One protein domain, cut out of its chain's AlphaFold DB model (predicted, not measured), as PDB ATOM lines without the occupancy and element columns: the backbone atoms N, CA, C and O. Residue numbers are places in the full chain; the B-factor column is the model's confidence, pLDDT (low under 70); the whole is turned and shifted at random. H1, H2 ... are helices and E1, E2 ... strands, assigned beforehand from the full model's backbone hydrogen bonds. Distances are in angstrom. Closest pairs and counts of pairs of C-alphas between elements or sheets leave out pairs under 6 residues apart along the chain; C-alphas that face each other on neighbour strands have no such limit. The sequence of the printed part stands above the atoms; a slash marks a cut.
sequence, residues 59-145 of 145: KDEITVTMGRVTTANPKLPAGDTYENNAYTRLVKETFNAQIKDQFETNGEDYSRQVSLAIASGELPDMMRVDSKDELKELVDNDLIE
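AT A GLANCE: This is residues 59 to 145 of the 145 residues of the protein "Sugar ABC transporter substrate-binding protein" of Paenibacillus sp. OT2-17 (UniProt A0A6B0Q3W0). A narrow ribbon of two parallel strands, E1 and E2, makes the middle of a flat model, with H1 beside E2 on one side and H2, then H3 beyond it, on the other. The long link of residues 70 to 85 loops from the end of E1 back to H1, and residues 126 to 127 of the link from H2 to H3 pair with E1 in parallel. The printed part has 87 residues with three named helices and two named strands, in the order E1, H1, E2, H2, H3, and its class is mixed, helices and strands. The whole is only just compact, close to loose, with a radius of gyration of the C-alphas of 14.4 A, and spans 39 by 36 by 18 A.

HOW THE PARTS SIT: E1, residues 62 to 69, and E2, residues 97 to 105, are parallel neighbours, with 26 degrees between their directions. N 66 and O 100 are within hydrogen-bond range at 2.8 A, as are N 98 and O 62 at 2.8 A. E2 bends by 60 degrees at residue 102. With H1, residues 86 to 95, the strands form a strand-helix-strand unit, two parallel neighbour strands with a helix between them along the chain, and its crossover is right-handed. The closest C-alphas of H1 and E2 are those of Lys 92 and Gln 98, 5.4 A apart. H2, residues 107 to 120, comes nearest to E1 at the C-alphas of Val 69 and Tyr 110, 6.6 A apart. H2 and H3, residues 132 to 140, are close but not clearly touching, their closest C-alphas being those of Ile 118 and Leu 138 at 6.9 A. They run the same way at a shallow tilt of 16 degrees. H1 is apart from H2 and from H3. In H1, H2 and H3 every O i to N i+4 pair is within hydrogen-bond range.

IN THESE COORDINATES: E1 begins at C-alpha 62 (33.627, -40.056, -15.472) and is 21.7 A long from first to last C-alpha. E2 is 22.2 A long and ends at C-alpha 105 (30.420, -17.048, -11.272). H2, the longest helix by residues, measures 20.5 A; H1 measures 13.9 A and H3 11.9 A. H3 ends at C-alpha 140 (55.470, -23.524, -7.247).

THE WHOLE: The two C-alphas farthest apart are those of Ala 78 and Asp 140, at 43.2 A. The printed part has no cut and ends at residue 145, the chain's last. The links E1 to H1 and H2 to H3 are long; H1 to E2 and E2 to H2 are tight. The mean pLDDT of the printed part is 95.5, and no printed residue is under 70.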
ATOM      1  N   LYS A  59      34.848 -46.107 -20.728       88.19
ATOM      2  CA  LYS A  59      33.981 -47.268 -20.492       88.19
ATOM      3  C   LYS A  59      32.932 -46.992 -19.418       88.19
ATOM      4  O   LYS A  59      31.753 -47.262 -19.626       88.19
ATOM      5  N   ASP A  60      33.379 -46.445 -18.296       91.00
ATOM      6  CA  ASP A  60      32.522 -46.010 -17.203       91.00
ATOM      7  C   ASP A  60      32.370 -44.488 -17.261       91.00
ATOM      8  O   ASP A  60      33.273 -43.788 -17.726       91.00
ATOM      9  N   GLU A  61      31.224 -43.973 -16.812       94.19
ATOM     10  CA  GLU A  61      31.017 -42.526 -16.754       94.19
ATOM     11  C   GLU A  61      32.040 -41.894 -15.811       94.19
ATOM     12  O   GLU A  61      32.132 -42.274 -14.642       94.19
ATOM     13  N   ILE A  62      32.756 -40.886 -16.304       95.56
ATOM     14  CA  ILE A  62      33.627 -40.056 -15.472       95.56
ATOM     15  C   ILE A  62      32.964 -38.709 -15.193       95.56
ATOM     16  O   ILE A  62      32.184 -38.210 -16.002       95.56
ATOM     17  N   THR A  63      33.291 -38.102 -14.055       97.69
ATOM     18  CA  THR A  63      32.930 -36.711 -13.753       97.69
ATOM     19  C   THR A  63      34.175 -35.841 -13.861       97.69
ATOM     20  O   THR A  63      35.208 -36.209 -13.316       97.69
ATOM     21  N   VAL A  64      34.053 -34.698 -14.537       97.00
ATOM     22  CA  VAL A  64      35.085 -33.656 -14.616       97.00
ATOM     23  C   VAL A  64      34.536 -32.395 -13.961       97.00
ATOM     24  O   VAL A  64      33.513 -31.855 -14.393       97.00
ATOM     25  N   THR A  65      35.198 -31.940 -12.906       98.25
ATOM     26  CA  THR A  65      34.845 -30.736 -12.155       98.25
ATOM     27  C   THR A  65      35.444 -29.486 -12.795       98.25
ATOM     28  O   THR A  65      36.572 -29.498 -13.289       98.25
ATOM     29  N   MET A  66      34.685 -28.388 -12.826       97.62
ATOM     30  CA  MET A  66      35.115 -27.163 -13.501       97.62
ATOM     31  C   MET A  66      34.808 -25.886 -12.715       97.62
ATOM     32  O   MET A  66      33.722 -25.714 -12.172       97.62
ATOM     33  N   GLY A  67      35.747 -24.941 -12.716       97.69
ATOM     34  CA  GLY A  67      35.484 -23.547 -12.359       97.69
ATOM     35  C   GLY A  67      34.923 -22.784 -13.561       97.69
ATOM     36  O   GLY A  67      35.679 -22.397 -14.460       97.69
ATOM     37  N   ARG A  68      33.613 -22.531 -13.596       97.12
ATOM     38  CA  ARG A  68      32.910 -21.943 -14.748       97.12
ATOM     39  C   ARG A  68      32.814 -20.424 -14.670       97.12
ATOM     40  O   ARG A  68      32.188 -19.861 -13.772       97.12
ATOM     41  N   VAL A  69      33.346 -19.765 -15.698       96.31
ATOM     42  CA  VAL A  69      33.098 -18.338 -15.936       96.31
ATOM     43  C   VAL A  69      31.727 -18.169 -16.584       96.31
ATOM     44  O   VAL A  69      31.494 -18.652 -17.696       96.31
ATOM     45  N   THR A  70      30.830 -17.454 -15.916       95.50
ATOM     46  CA  THR A  70      29.502 -17.113 -16.431       95.50
ATOM     47  C   THR A  70      29.455 -15.678 -16.954       95.50
ATOM     48  O   THR A  70      30.427 -14.922 -16.919       95.50
ATOM     49  N   THR A  71      28.301 -15.285 -17.482       93.88
ATOM     50  CA  THR A  71      28.003 -13.898 -17.850       93.88
ATOM     51  C   THR A  71      26.663 -13.510 -17.249       93.88
ATOM     52  O   THR A  71      25.802 -14.369 -17.098       93.88
ATOM     53  N   ALA A  72      26.457 -12.227 -16.949       88.75
ATOM     54  CA  ALA A  72      25.212 -11.762 -16.330       88.75
ATOM     55  C   ALA A  72      23.959 -12.020 -17.191       88.75
ATOM     56  O   ALA A  72      22.871 -12.193 -16.656       88.75
ATOM     57  N   ASN A  73      24.110 -12.052 -18.520       90.19
ATOM     58  CA  ASN A  73      23.018 -12.271 -19.470       90.19
ATOM     59  C   ASN A  73      23.399 -13.379 -20.468       90.19
ATOM     60  O   ASN A  73      23.737 -13.072 -21.619       90.19
ATOM     61  N   PRO A  74      23.391 -14.656 -20.038       91.12
ATOM     62  CA  PRO A  74      23.753 -15.769 -20.902       91.12
ATOM     63  C   PRO A  74      22.761 -15.884 -22.062       91.12
ATOM     64  O   PRO A  74      21.548 -15.851 -21.877       91.12
ATOM     65  N   LYS A  75      23.283 -16.046 -23.280       94.31
ATOM     66  CA  LYS A  75      22.478 -16.253 -24.496       94.31
ATOM     67  C   LYS A  75      22.334 -17.740 -24.819       94.31
ATOM     68  O   LYS A  75      22.597 -18.159 -25.944       94.31
ATOM     69  N   LEU A  76      21.987 -18.533 -23.810       95.06
ATOM     70  CA  LEU A  76      21.758 -19.963 -23.982       95.06
ATOM     71  C   LEU A  76      20.387 -20.207 -24.639       95.06
ATOM     72  O   LEU A  76      19.464 -19.409 -24.436       95.06
ATOM     73  N   PRO A  77      20.235 -21.276 -25.443       96.88
ATOM     74  CA  PRO A  77      18.926 -21.729 -25.902       96.88
ATOM     75  C   PRO A  77      17.941 -21.922 -24.740       96.88
ATOM     76  O   PRO A  77      18.333 -22.164 -23.601       96.88
ATOM     77  N   ALA A  78      16.641 -21.831 -25.022       95.81
ATOM     78  CA  ALA A  78      15.624 -21.998 -23.988       95.81
ATOM     79  C   ALA A  78      15.727 -23.386 -23.327       95.81
ATOM     80  O   ALA A  78      15.663 -24.404 -24.012       95.81
ATOM     81  N   GLY A  79      15.857 -23.405 -21.998       94.50
ATOM     82  CA  GLY A  79      16.006 -24.625 -21.201       94.50
ATOM     83  C   GLY A  79      17.449 -25.101 -21.004       94.50
ATOM     84  O   GLY A  79      17.662 -25.963 -20.157       94.50
ATOM     85  N   ASP A  80      18.426 -24.531 -21.719       96.94
ATOM     86  CA  ASP A  80      19.842 -24.842 -21.510       96.94
ATOM     87  C   ASP A  80      20.415 -24.053 -20.313       96.94
ATOM     88  O   ASP A  80      20.087 -22.883 -20.089       96.94
ATOM     89  N   THR A  81      21.320 -24.691 -19.570       95.88
ATOM     90  CA  THR A  81      22.121 -24.107 -18.477       95.88
ATOM     91  C   THR A  81      23.619 -24.254 -18.772       95.88
ATOM     92  O   THR A  81      24.008 -24.851 -19.779       95.88
ATOM     93  N   TYR A  82      24.494 -23.712 -17.921       95.12
ATOM     94  CA  TYR A  82      25.942 -23.908 -18.070       95.12
ATOM     95  C   TYR A  82      26.361 -25.379 -17.896       95.12
ATOM     96  O   TYR A  82      27.193 -25.853 -18.670       95.12
ATOM     97  N   GLU A  83      25.697 -26.122 -17.007       94.31
ATOM     98  CA  GLU A  83      25.911 -27.567 -16.810       94.31
ATOM     99  C   GLU A  83      25.090 -28.478 -17.740       94.31
ATOM    100  O   GLU A  83      25.379 -29.669 -17.854       94.31
ATOM    101  N   ASN A  84      24.063 -27.949 -18.410       96.19
ATOM    102  CA  ASN A  84      23.232 -28.703 -19.347       96.19
ATOM    103  C   ASN A  84      22.935 -27.880 -20.604       96.19
ATOM    104  O   ASN A  84      21.881 -27.266 -20.750       96.19
ATOM    105  N   ASN A  85      23.877 -27.899 -21.535       96.50
ATOM    106  CA  ASN A  85      23.764 -27.330 -22.875       96.50
ATOM    107  C   ASN A  85      24.326 -28.284 -23.934       96.50
ATOM    108  O   ASN A  85      24.890 -29.338 -23.625       96.50
ATOM    109  N   ALA A  86      24.198 -27.892 -25.203       96.88
ATOM    110  CA  ALA A  86      24.655 -28.687 -26.341       96.88
ATOM    111  C   ALA A  86      26.110 -29.183 -26.217       96.88
ATOM    112  O   ALA A  86      26.387 -30.313 -26.609       96.88
ATOM    113  N   TYR A  87      27.024 -28.398 -25.635       94.94
ATOM    114  CA  TYR A  87      28.426 -28.799 -25.474       94.94
ATOM    115  C   TYR A  87      28.606 -29.837 -24.368       94.94
ATOM    116  O   TYR A  87      29.277 -30.841 -24.581       94.94
ATOM    117  N   THR A  88      27.978 -29.637 -23.208       96.56
ATOM    118  CA  THR A  88      28.044 -30.616 -22.104       96.56
ATOM    119  C   THR A  88      27.421 -31.958 -22.498       96.56
ATOM    120  O   THR A  88      27.995 -33.005 -22.213       96.56
ATOM    121  N   ARG A  89      26.306 -31.931 -23.248       97.50
ATOM    122  CA  ARG A  89      25.669 -33.137 -23.792       97.50
ATOM    123  C   ARG A  89      26.559 -33.819 -24.824       97.50
ATOM    124  O   ARG A  89      26.744 -35.022 -24.740       97.50
ATOM    125  N   LEU A  90      27.194 -33.058 -25.720       96.06
ATOM    126  CA  LEU A  90      28.142 -33.611 -26.690       96.06
ATOM    127  C   LEU A  90      29.333 -34.297 -26.009       96.06
ATOM    128  O   LEU A  90      29.715 -35.388 -26.419       96.06
ATOM    129  N   VAL A  91      29.919 -33.684 -24.976       95.06
ATOM    130  CA  VAL A  91      31.026 -34.287 -24.210       95.06
ATOM    131  C   VAL A  91      30.564 -35.578 -23.534       95.06
ATOM    132  O   VAL A  91      31.265 -36.589 -23.595       95.06
ATOM    133  N   LYS A  92      29.354 -35.577 -22.971       95.19
ATOM    134  CA  LYS A  92      28.755 -36.762 -22.363       95.19
ATOM    135  C   LYS A  92      28.501 -37.878 -23.379       95.19
ATOM    136  O   LYS A  92      28.865 -39.016 -23.122       95.19
ATOM    137  N   GLU A  93      27.929 -37.561 -24.533       94.44
ATOM    138  CA  GLU A  93      27.623 -38.525 -25.600       94.44
ATOM    139  C   GLU A  93      28.886 -39.057 -26.295       94.44
ATOM    140  O   GLU A  93      28.942 -40.232 -26.650       94.44
ATOM    141  N   THR A  94      29.902 -38.207 -26.479       92.00
ATOM    142  CA  THR A  94      31.127 -38.552 -27.223       92.00
ATOM    143  C   THR A  94      32.148 -39.256 -26.350       92.00
ATOM    144  O   THR A  94      32.801 -40.178 -26.820       92.00
ATOM    145  N   PHE A  95      32.311 -38.820 -25.100       93.19
ATOM    146  CA  PHE A  95      33.383 -39.299 -24.228       93.19
ATOM    147  C   PHE A  95      32.881 -40.065 -23.010       93.19
ATOM    148  O   PHE A  95      33.696 -40.613 -22.281       93.19
ATOM    149  N   ASN A  96      31.570 -40.110 -22.761       95.25
ATOM    150  CA  ASN A  96      31.000 -40.590 -21.499       95.25
ATOM    151  C   ASN A  96      31.456 -39.768 -20.272       95.25
ATOM    152  O   ASN A  96      31.426 -40.251 -19.143       95.25
ATOM    153  N   ALA A  97      31.849 -38.507 -20.479       95.12
ATOM    154  CA  ALA A  97      32.300 -37.605 -19.422       95.12
ATOM    155  C   ALA A  97      31.214 -36.581 -19.057       95.12
ATOM    156  O   ALA A  97      30.713 -35.855 -19.915       95.12
ATOM    157  N   GLN A  98      30.847 -36.512 -17.779       97.25
ATOM    158  CA  GLN A  98      29.913 -35.527 -17.238       97.25
ATOM    159  C   GLN A  98      30.686 -34.336 -16.669       97.25
ATOM    160  O   GLN A  98      31.470 -34.488 -15.737       97.25
ATOM    161  N   ILE A  99      30.429 -33.137 -17.189       97.12
ATOM    162  CA  ILE A  99      30.978 -31.900 -16.619       97.12
ATOM    163  C   ILE A  99      30.090 -31.466 -15.450       97.12
ATOM    164  O   ILE A  99      28.863 -31.466 -15.590       97.12
ATOM    165  N   LYS A 100      30.699 -31.118 -14.316       97.56
ATOM    166  CA  LYS A 100      30.029 -30.502 -13.163       97.56
ATOM    167  C   LYS A 100      30.777 -29.250 -12.751       97.56
ATOM    168  O   LYS A 100      31.996 -29.282 -12.592       97.56
ATOM    169  N   ASP A 101      30.065 -28.159 -12.560       97.25
ATOM    170  CA  ASP A 101      30.678 -26.898 -12.195       97.25
ATOM    171  C   ASP A 101      30.836 -26.861 -10.658       97.25
ATOM    172  O   ASP A 101      29.869 -26.887  -9.899       97.25
ATOM    173  N   GLN A 102      32.081 -26.842 -10.168       97.38
ATOM    174  CA  GLN A 102      32.378 -26.725  -8.731       97.38
ATOM    175  C   GLN A 102      32.021 -25.327  -8.213       97.38
ATOM    176  O   GLN A 102      31.591 -25.156  -7.073       97.38
ATOM    177  N   PHE A 103      32.178 -24.324  -9.074       97.06
ATOM    178  CA  PHE A 103      31.646 -22.987  -8.876       97.06
ATOM    179  C   PHE A 103      31.302 -22.350 -10.225       97.06
ATOM    180  O   PHE A 103      32.030 -22.502 -11.208       97.06
ATOM    181  N   GLU A 104      30.212 -21.584 -10.243       95.69
ATOM    182  CA  GLU A 104      29.741 -20.816 -11.396       95.69
ATOM    183  C   GLU A 104      29.624 -19.340 -11.022       95.69
ATOM    184  O   GLU A 104      28.757 -18.951 -10.240       95.69
ATOM    185  N   THR A 105      30.483 -18.485 -11.568       96.31
ATOM    186  CA  THR A 105      30.420 -17.048 -11.272       96.31
ATOM    187  C   THR A 105      31.137 -16.221 -12.343       96.31
ATOM    188  O   THR A 105      31.664 -16.764 -13.311       96.31
ATOM    189  N   ASN A 106      31.124 -14.897 -12.226       95.62
ATOM    190  CA  ASN A 106      31.680 -13.976 -13.207       95.62
ATOM    191  C   ASN A 106      32.462 -12.832 -12.552       95.62
ATOM    192  O   ASN A 106      32.358 -12.592 -11.351       95.62
ATOM    193  N   GLY A 107      33.252 -12.128 -13.368       94.44
ATOM    194  CA  GLY A 107      33.993 -10.941 -12.941       94.44
ATOM    195  C   GLY A 107      34.871 -11.194 -11.714       94.44
ATOM    196  O   GLY A 107      35.522 -12.231 -11.612       94.44
ATOM    197  N   GLU A 108      34.855 -10.244 -10.780       95.81
ATOM    198  CA  GLU A 108      35.652 -10.292  -9.548       95.81
ATOM    199  C   GLU A 108      35.291 -11.474  -8.640       95.81
ATOM    200  O   GLU A 108      36.162 -12.010  -7.955       95.81
ATOM    201  N   ASP A 109      34.035 -11.932  -8.653       97.00
ATOM    202  CA  ASP A 109      33.646 -13.108  -7.875       97.00
ATOM    203  C   ASP A 109      34.300 -14.385  -8.414       97.00
ATOM    204  O   ASP A 109      34.618 -15.274  -7.624       97.00
ATOM    205  N   TYR A 110      34.551 -14.475  -9.726       97.19
ATOM    206  CA  TYR A 110      35.311 -15.589 -10.300       97.19
ATOM    207  C   TYR A 110      36.755 -15.573  -9.833       97.19
ATOM    208  O   TYR A 110      37.229 -16.575  -9.303       97.19
ATOM    209  N   SER A 111      37.421 -14.421  -9.938       96.19
ATOM    210  CA  SER A 111      38.790 -14.263  -9.444       96.19
ATOM    211  C   SER A 111      38.881 -14.609  -7.952       96.19
ATOM    212  O   SER A 111      39.792 -15.317  -7.538       96.19
ATOM    213  N   ARG A 112      37.879 -14.226  -7.148       97.00
ATOM    214  CA  ARG A 112      37.815 -14.586  -5.725       97.00
ATOM    215  C   ARG A 112      37.675 -16.093  -5.490       97.00
ATOM    216  O   ARG A 112      38.314 -16.606  -4.576       97.00
ATOM    217  N   GLN A 113      36.856 -16.801  -6.274       97.88
ATOM    218  CA  GLN A 113      36.745 -18.264  -6.169       97.88
ATOM    219  C   GLN A 113      38.047 -18.962  -6.569       97.88
ATOM    220  O   GLN A 113      38.471 -19.884  -5.879       97.88
ATOM    221  N   VAL A 114      38.723 -18.478  -7.615       97.38
ATOM    222  CA  VAL A 114      40.041 -18.989  -8.024       97.38
ATOM    223  C   VAL A 114      41.064 -18.799  -6.906       97.38
ATOM    224  O   VAL A 114      41.709 -19.767  -6.514       97.38
ATOM    225  N   SER A 115      41.166 -17.603  -6.313       95.88
ATOM    226  CA  SER A 115      42.088 -17.372  -5.190       95.88
ATOM    227  C   SER A 115      41.787 -18.269  -3.983       95.88
ATOM    228  O   SER A 115      42.712 -18.731  -3.323       95.88
ATOM    229  N   LEU A 116      40.509 -18.539  -3.688       96.62
ATOM    230  CA  LEU A 116      40.118 -19.457  -2.611       96.62
ATOM    231  C   LEU A 116      40.489 -20.911  -2.927       96.62
ATOM    232  O   LEU A 116      40.979 -21.614  -2.044       96.62
ATOM    233  N   ALA A 117      40.286 -21.355  -4.168       96.94
ATOM    234  CA  ALA A 117      40.677 -22.690  -4.613       96.94
ATOM    235  C   ALA A 117      42.202 -22.872  -4.507       96.94
ATOM    236  O   ALA A 117      42.660 -23.833  -3.898       96.94
ATOM    237  N   ILE A 118      42.987 -21.902  -4.993       96.06
ATOM    238  CA  ILE A 118      44.458 -21.919  -4.893       96.06
ATOM    239  C   ILE A 118      44.903 -21.962  -3.427       96.06
ATOM    240  O   ILE A 118      45.672 -22.837  -3.043       96.06
ATOM    241  N   ALA A 119      44.380 -21.066  -2.586       95.12
ATOM    242  CA  ALA A 119      44.783 -20.975  -1.183       95.12
ATOM    243  C   ALA A 119      44.396 -22.209  -0.346       95.12
ATOM    244  O   ALA A 119      45.056 -22.504   0.649       95.12
ATOM    245  N   SER A 120      43.313 -22.903  -0.713       95.62
ATOM    246  CA  SER A 120      42.878 -24.139  -0.045       95.62
ATOM    247  C   SER A 120      43.549 -25.397  -0.597       95.62
ATOM    248  O   SER A 120      43.562 -26.416   0.092       95.62
ATOM    249  N   GLY A 121      44.091 -25.343  -1.816       95.19
ATOM    250  CA  GLY A 121      44.543 -26.516  -2.564       95.19
ATOM    251  C   GLY A 121      43.397 -27.391  -3.093       95.19
ATOM    252  O   GLY A 121      43.654 -28.436  -3.683       95.19
ATOM    253  N   GLU A 122      42.136 -26.987  -2.908       95.81
ATOM    254  CA  GLU A 122      40.951 -27.718  -3.373       95.81
ATOM    255  C   GLU A 122      40.530 -27.223  -4.764       95.81
ATOM    256  O   GLU A 122      39.539 -26.505  -4.939       95.81
ATOM    257  N   LEU A 123      41.322 -27.585  -5.773       97.50
ATOM    258  CA  LEU A 123      41.084 -27.183  -7.157       97.50
ATOM    259  C   LEU A 123      40.028 -28.065  -7.842       97.50
ATOM    260  O   LEU A 123      40.005 -29.274  -7.604       97.50
ATOM    261  N   PRO A 124      39.195 -27.502  -8.738       97.75
ATOM    262  CA  PRO A 124      38.507 -28.318  -9.732       97.75
ATOM    263  C   PRO A 124      39.523 -28.908 -10.722       97.75
ATOM    264  O   PRO A 124      40.609 -28.357 -10.908       97.75
ATOM    265  N   ASP A 125      39.129 -29.955 -11.449       97.06
ATOM    266  CA  ASP A 125      39.965 -30.577 -12.490       97.06
ATOM    267  C   ASP A 125      40.352 -29.573 -13.591       97.06
ATOM    268  O   ASP A 125      41.400 -29.686 -14.228       97.06
ATOM    269  N   MET A 126      39.491 -28.581 -13.846       95.19
ATOM    270  CA  MET A 126      39.735 -27.523 -14.822       95.19
ATOM    271  C   MET A 126      39.255 -26.162 -14.312       95.19
ATOM    272  O   MET A 126      38.092 -25.986 -13.955       95.19
ATOM    273  N   MET A 127      40.100 -25.136 -14.378       96.31
ATOM    274  CA  MET A 127      39.686 -23.741 -14.182       96.31
ATOM    275  C   MET A 127      40.546 -22.782 -15.004       96.31
ATOM    276  O   MET A 127      41.651 -23.122 -15.426       96.31
ATOM    277  N   ARG A 128      40.031 -21.572 -15.247       95.94
ATOM    278  CA  ARG A 128      40.792 -20.492 -15.881       95.94
ATOM    279  C   ARG A 128      41.503 -19.683 -14.799       95.94
ATOM    280  O   ARG A 128      40.861 -19.257 -13.847       95.94
ATOM    281  N   VAL A 129      42.787 -19.408 -14.998       96.25
ATOM    282  CA  VAL A 129      43.522 -18.371 -14.259       96.25
ATOM    283  C   VAL A 129      43.695 -17.134 -15.134       96.25
ATOM    284  O   VAL A 129      43.771 -17.243 -16.362       96.25
ATOM    285  N   ASP A 130      43.733 -15.960 -14.516       92.56
ATOM    286  CA  ASP A 130      43.756 -14.672 -15.217       92.56
ATOM    287  C   ASP A 130      45.168 -14.080 -15.305       92.56
ATOM    288  O   ASP A 130      45.409 -13.175 -16.111       92.56
ATOM    289  N   SER A 131      46.126 -14.601 -14.529       94.94
ATOM    290  CA  SER A 131      47.503 -14.103 -14.523       94.94
ATOM    291  C   SER A 131      48.571 -15.197 -14.580       94.94
ATOM    292  O   SER A 131      48.376 -16.348 -14.188       94.94
ATOM    293  N   LYS A 132      49.759 -14.809 -15.060       96.06
ATOM    294  CA  LYS A 132      50.955 -15.659 -15.013       96.06
ATOM    295  C   LYS A 132      51.414 -15.920 -13.576       96.06
ATOM    296  O   LYS A 132      51.997 -16.969 -13.325       96.06
ATOM    297  N   ASP A 133      51.172 -14.978 -12.671       95.75
ATOM    298  CA  ASP A 133      51.565 -15.107 -11.269       95.75
ATOM    299  C   ASP A 133      50.717 -16.175 -10.565       95.75
ATOM    300  O   ASP A 133      51.287 -17.027  -9.896       95.75
ATOM    301  N   GLU A 134      49.403 -16.232 -10.823       95.62
ATOM    302  CA  GLU A 134      48.528 -17.331 -10.366       95.62
ATOM    303  C   GLU A 134      48.980 -18.687 -10.925       95.62
ATOM    304  O   GLU A 134      49.075 -19.666 -10.191       95.62
ATOM    305  N   LEU A 135      49.315 -18.754 -12.221       96.50
ATOM    306  CA  LEU A 135      49.850 -19.985 -12.811       96.50
ATOM    307  C   LEU A 135      51.169 -20.402 -12.145       96.50
ATOM    308  O   LEU A 135      51.392 -21.583 -11.898       96.50
ATOM    309  N   LYS A 136      52.051 -19.439 -11.856       96.12
ATOM    310  CA  LYS A 136      53.311 -19.702 -11.162       96.12
ATOM    311  C   LYS A 136      53.072 -20.184  -9.734       96.12
ATOM    312  O   LYS A 136      53.755 -21.105  -9.314       96.12
ATOM    313  N   GLU A 137      52.123 -19.596  -9.016       95.44
ATOM    314  CA  GLU A 137      51.744 -20.027  -7.670       95.44
ATOM    315  C   GLU A 137      51.238 -21.473  -7.674       95.44
ATOM    316  O   GLU A 137      51.665 -22.264  -6.839       95.44
ATOM    317  N   LEU A 138      50.401 -21.843  -8.645       97.50
ATOM    318  CA  LEU A 138      49.935 -23.221  -8.810       97.50
ATOM    319  C   LEU A 138      51.096 -24.210  -9.011       97.50
ATOM    320  O   LEU A 138      51.132 -25.244  -8.351       97.50
ATOM    321  N   VAL A 139      52.061 -23.881  -9.878       97.00
ATOM    322  CA  VAL A 139      53.238 -24.735 -10.140       97.00
ATOM    323  C   VAL A 139      54.189 -24.779  -8.942       97.00
ATOM    324  O   VAL A 139      54.637 -25.848  -8.544       97.00
ATOM    325  N   ASP A 140      54.514 -23.624  -8.357       95.62
ATOM    326  CA  ASP A 140      55.470 -23.524  -7.247       95.62
ATOM    327  C   ASP A 140      54.964 -24.265  -5.992       95.62
ATOM    328  O   ASP A 140      55.776 -24.711  -5.180       95.62
ATOM    329  N   ASN A 141      53.640 -24.401  -5.843       95.56
ATOM    330  CA  ASN A 141      52.994 -25.136  -4.755       95.56
ATOM    331  C   ASN A 141      52.573 -26.570  -5.131       95.56
ATOM    332  O   ASN A 141      51.869 -27.196  -4.342       95.56
ATOM    333  N   ASP A 142      52.999 -27.094  -6.290       95.88
ATOM    334  CA  ASP A 142      52.707 -28.470  -6.740       95.88
ATOM    335  C   ASP A 142      51.197 -28.780  -6.812       95.88
ATOM    336  O   ASP A 142      50.745 -29.890  -6.537       95.88
ATOM    337  N   LEU A 143      50.389 -27.765  -7.141       96.12
ATOM    338  CA  LEU A 143      48.937 -27.895  -7.278       96.12
ATOM    339  C   LEU A 143      48.514 -28.314  -8.696       96.12
ATOM    340  O   LEU A 143      47.371 -28.722  -8.893       96.12
ATOM    341  N   ILE A 144      49.412 -28.188  -9.678       94.00
ATOM    342  CA  ILE A 144      49.228 -28.611 -11.076       94.00
ATOM    343  C   ILE A 144      50.536 -29.194 -11.637       94.00
ATOM    344  O   ILE A 144      51.615 -28.827 -11.171       94.00
ATOM    345  N   GLU A 145      50.420 -30.053 -12.659       85.06
ATOM    346  CA  GLU A 145      51.534 -30.764 -13.326       85.06
ATOM    347  C   GLU A 145      52.095 -30.056 -14.575       85.06
ATOM    348  O   GLU A 145      51.311 -29.434 -15.334       85.06
TER     349      GLU A 145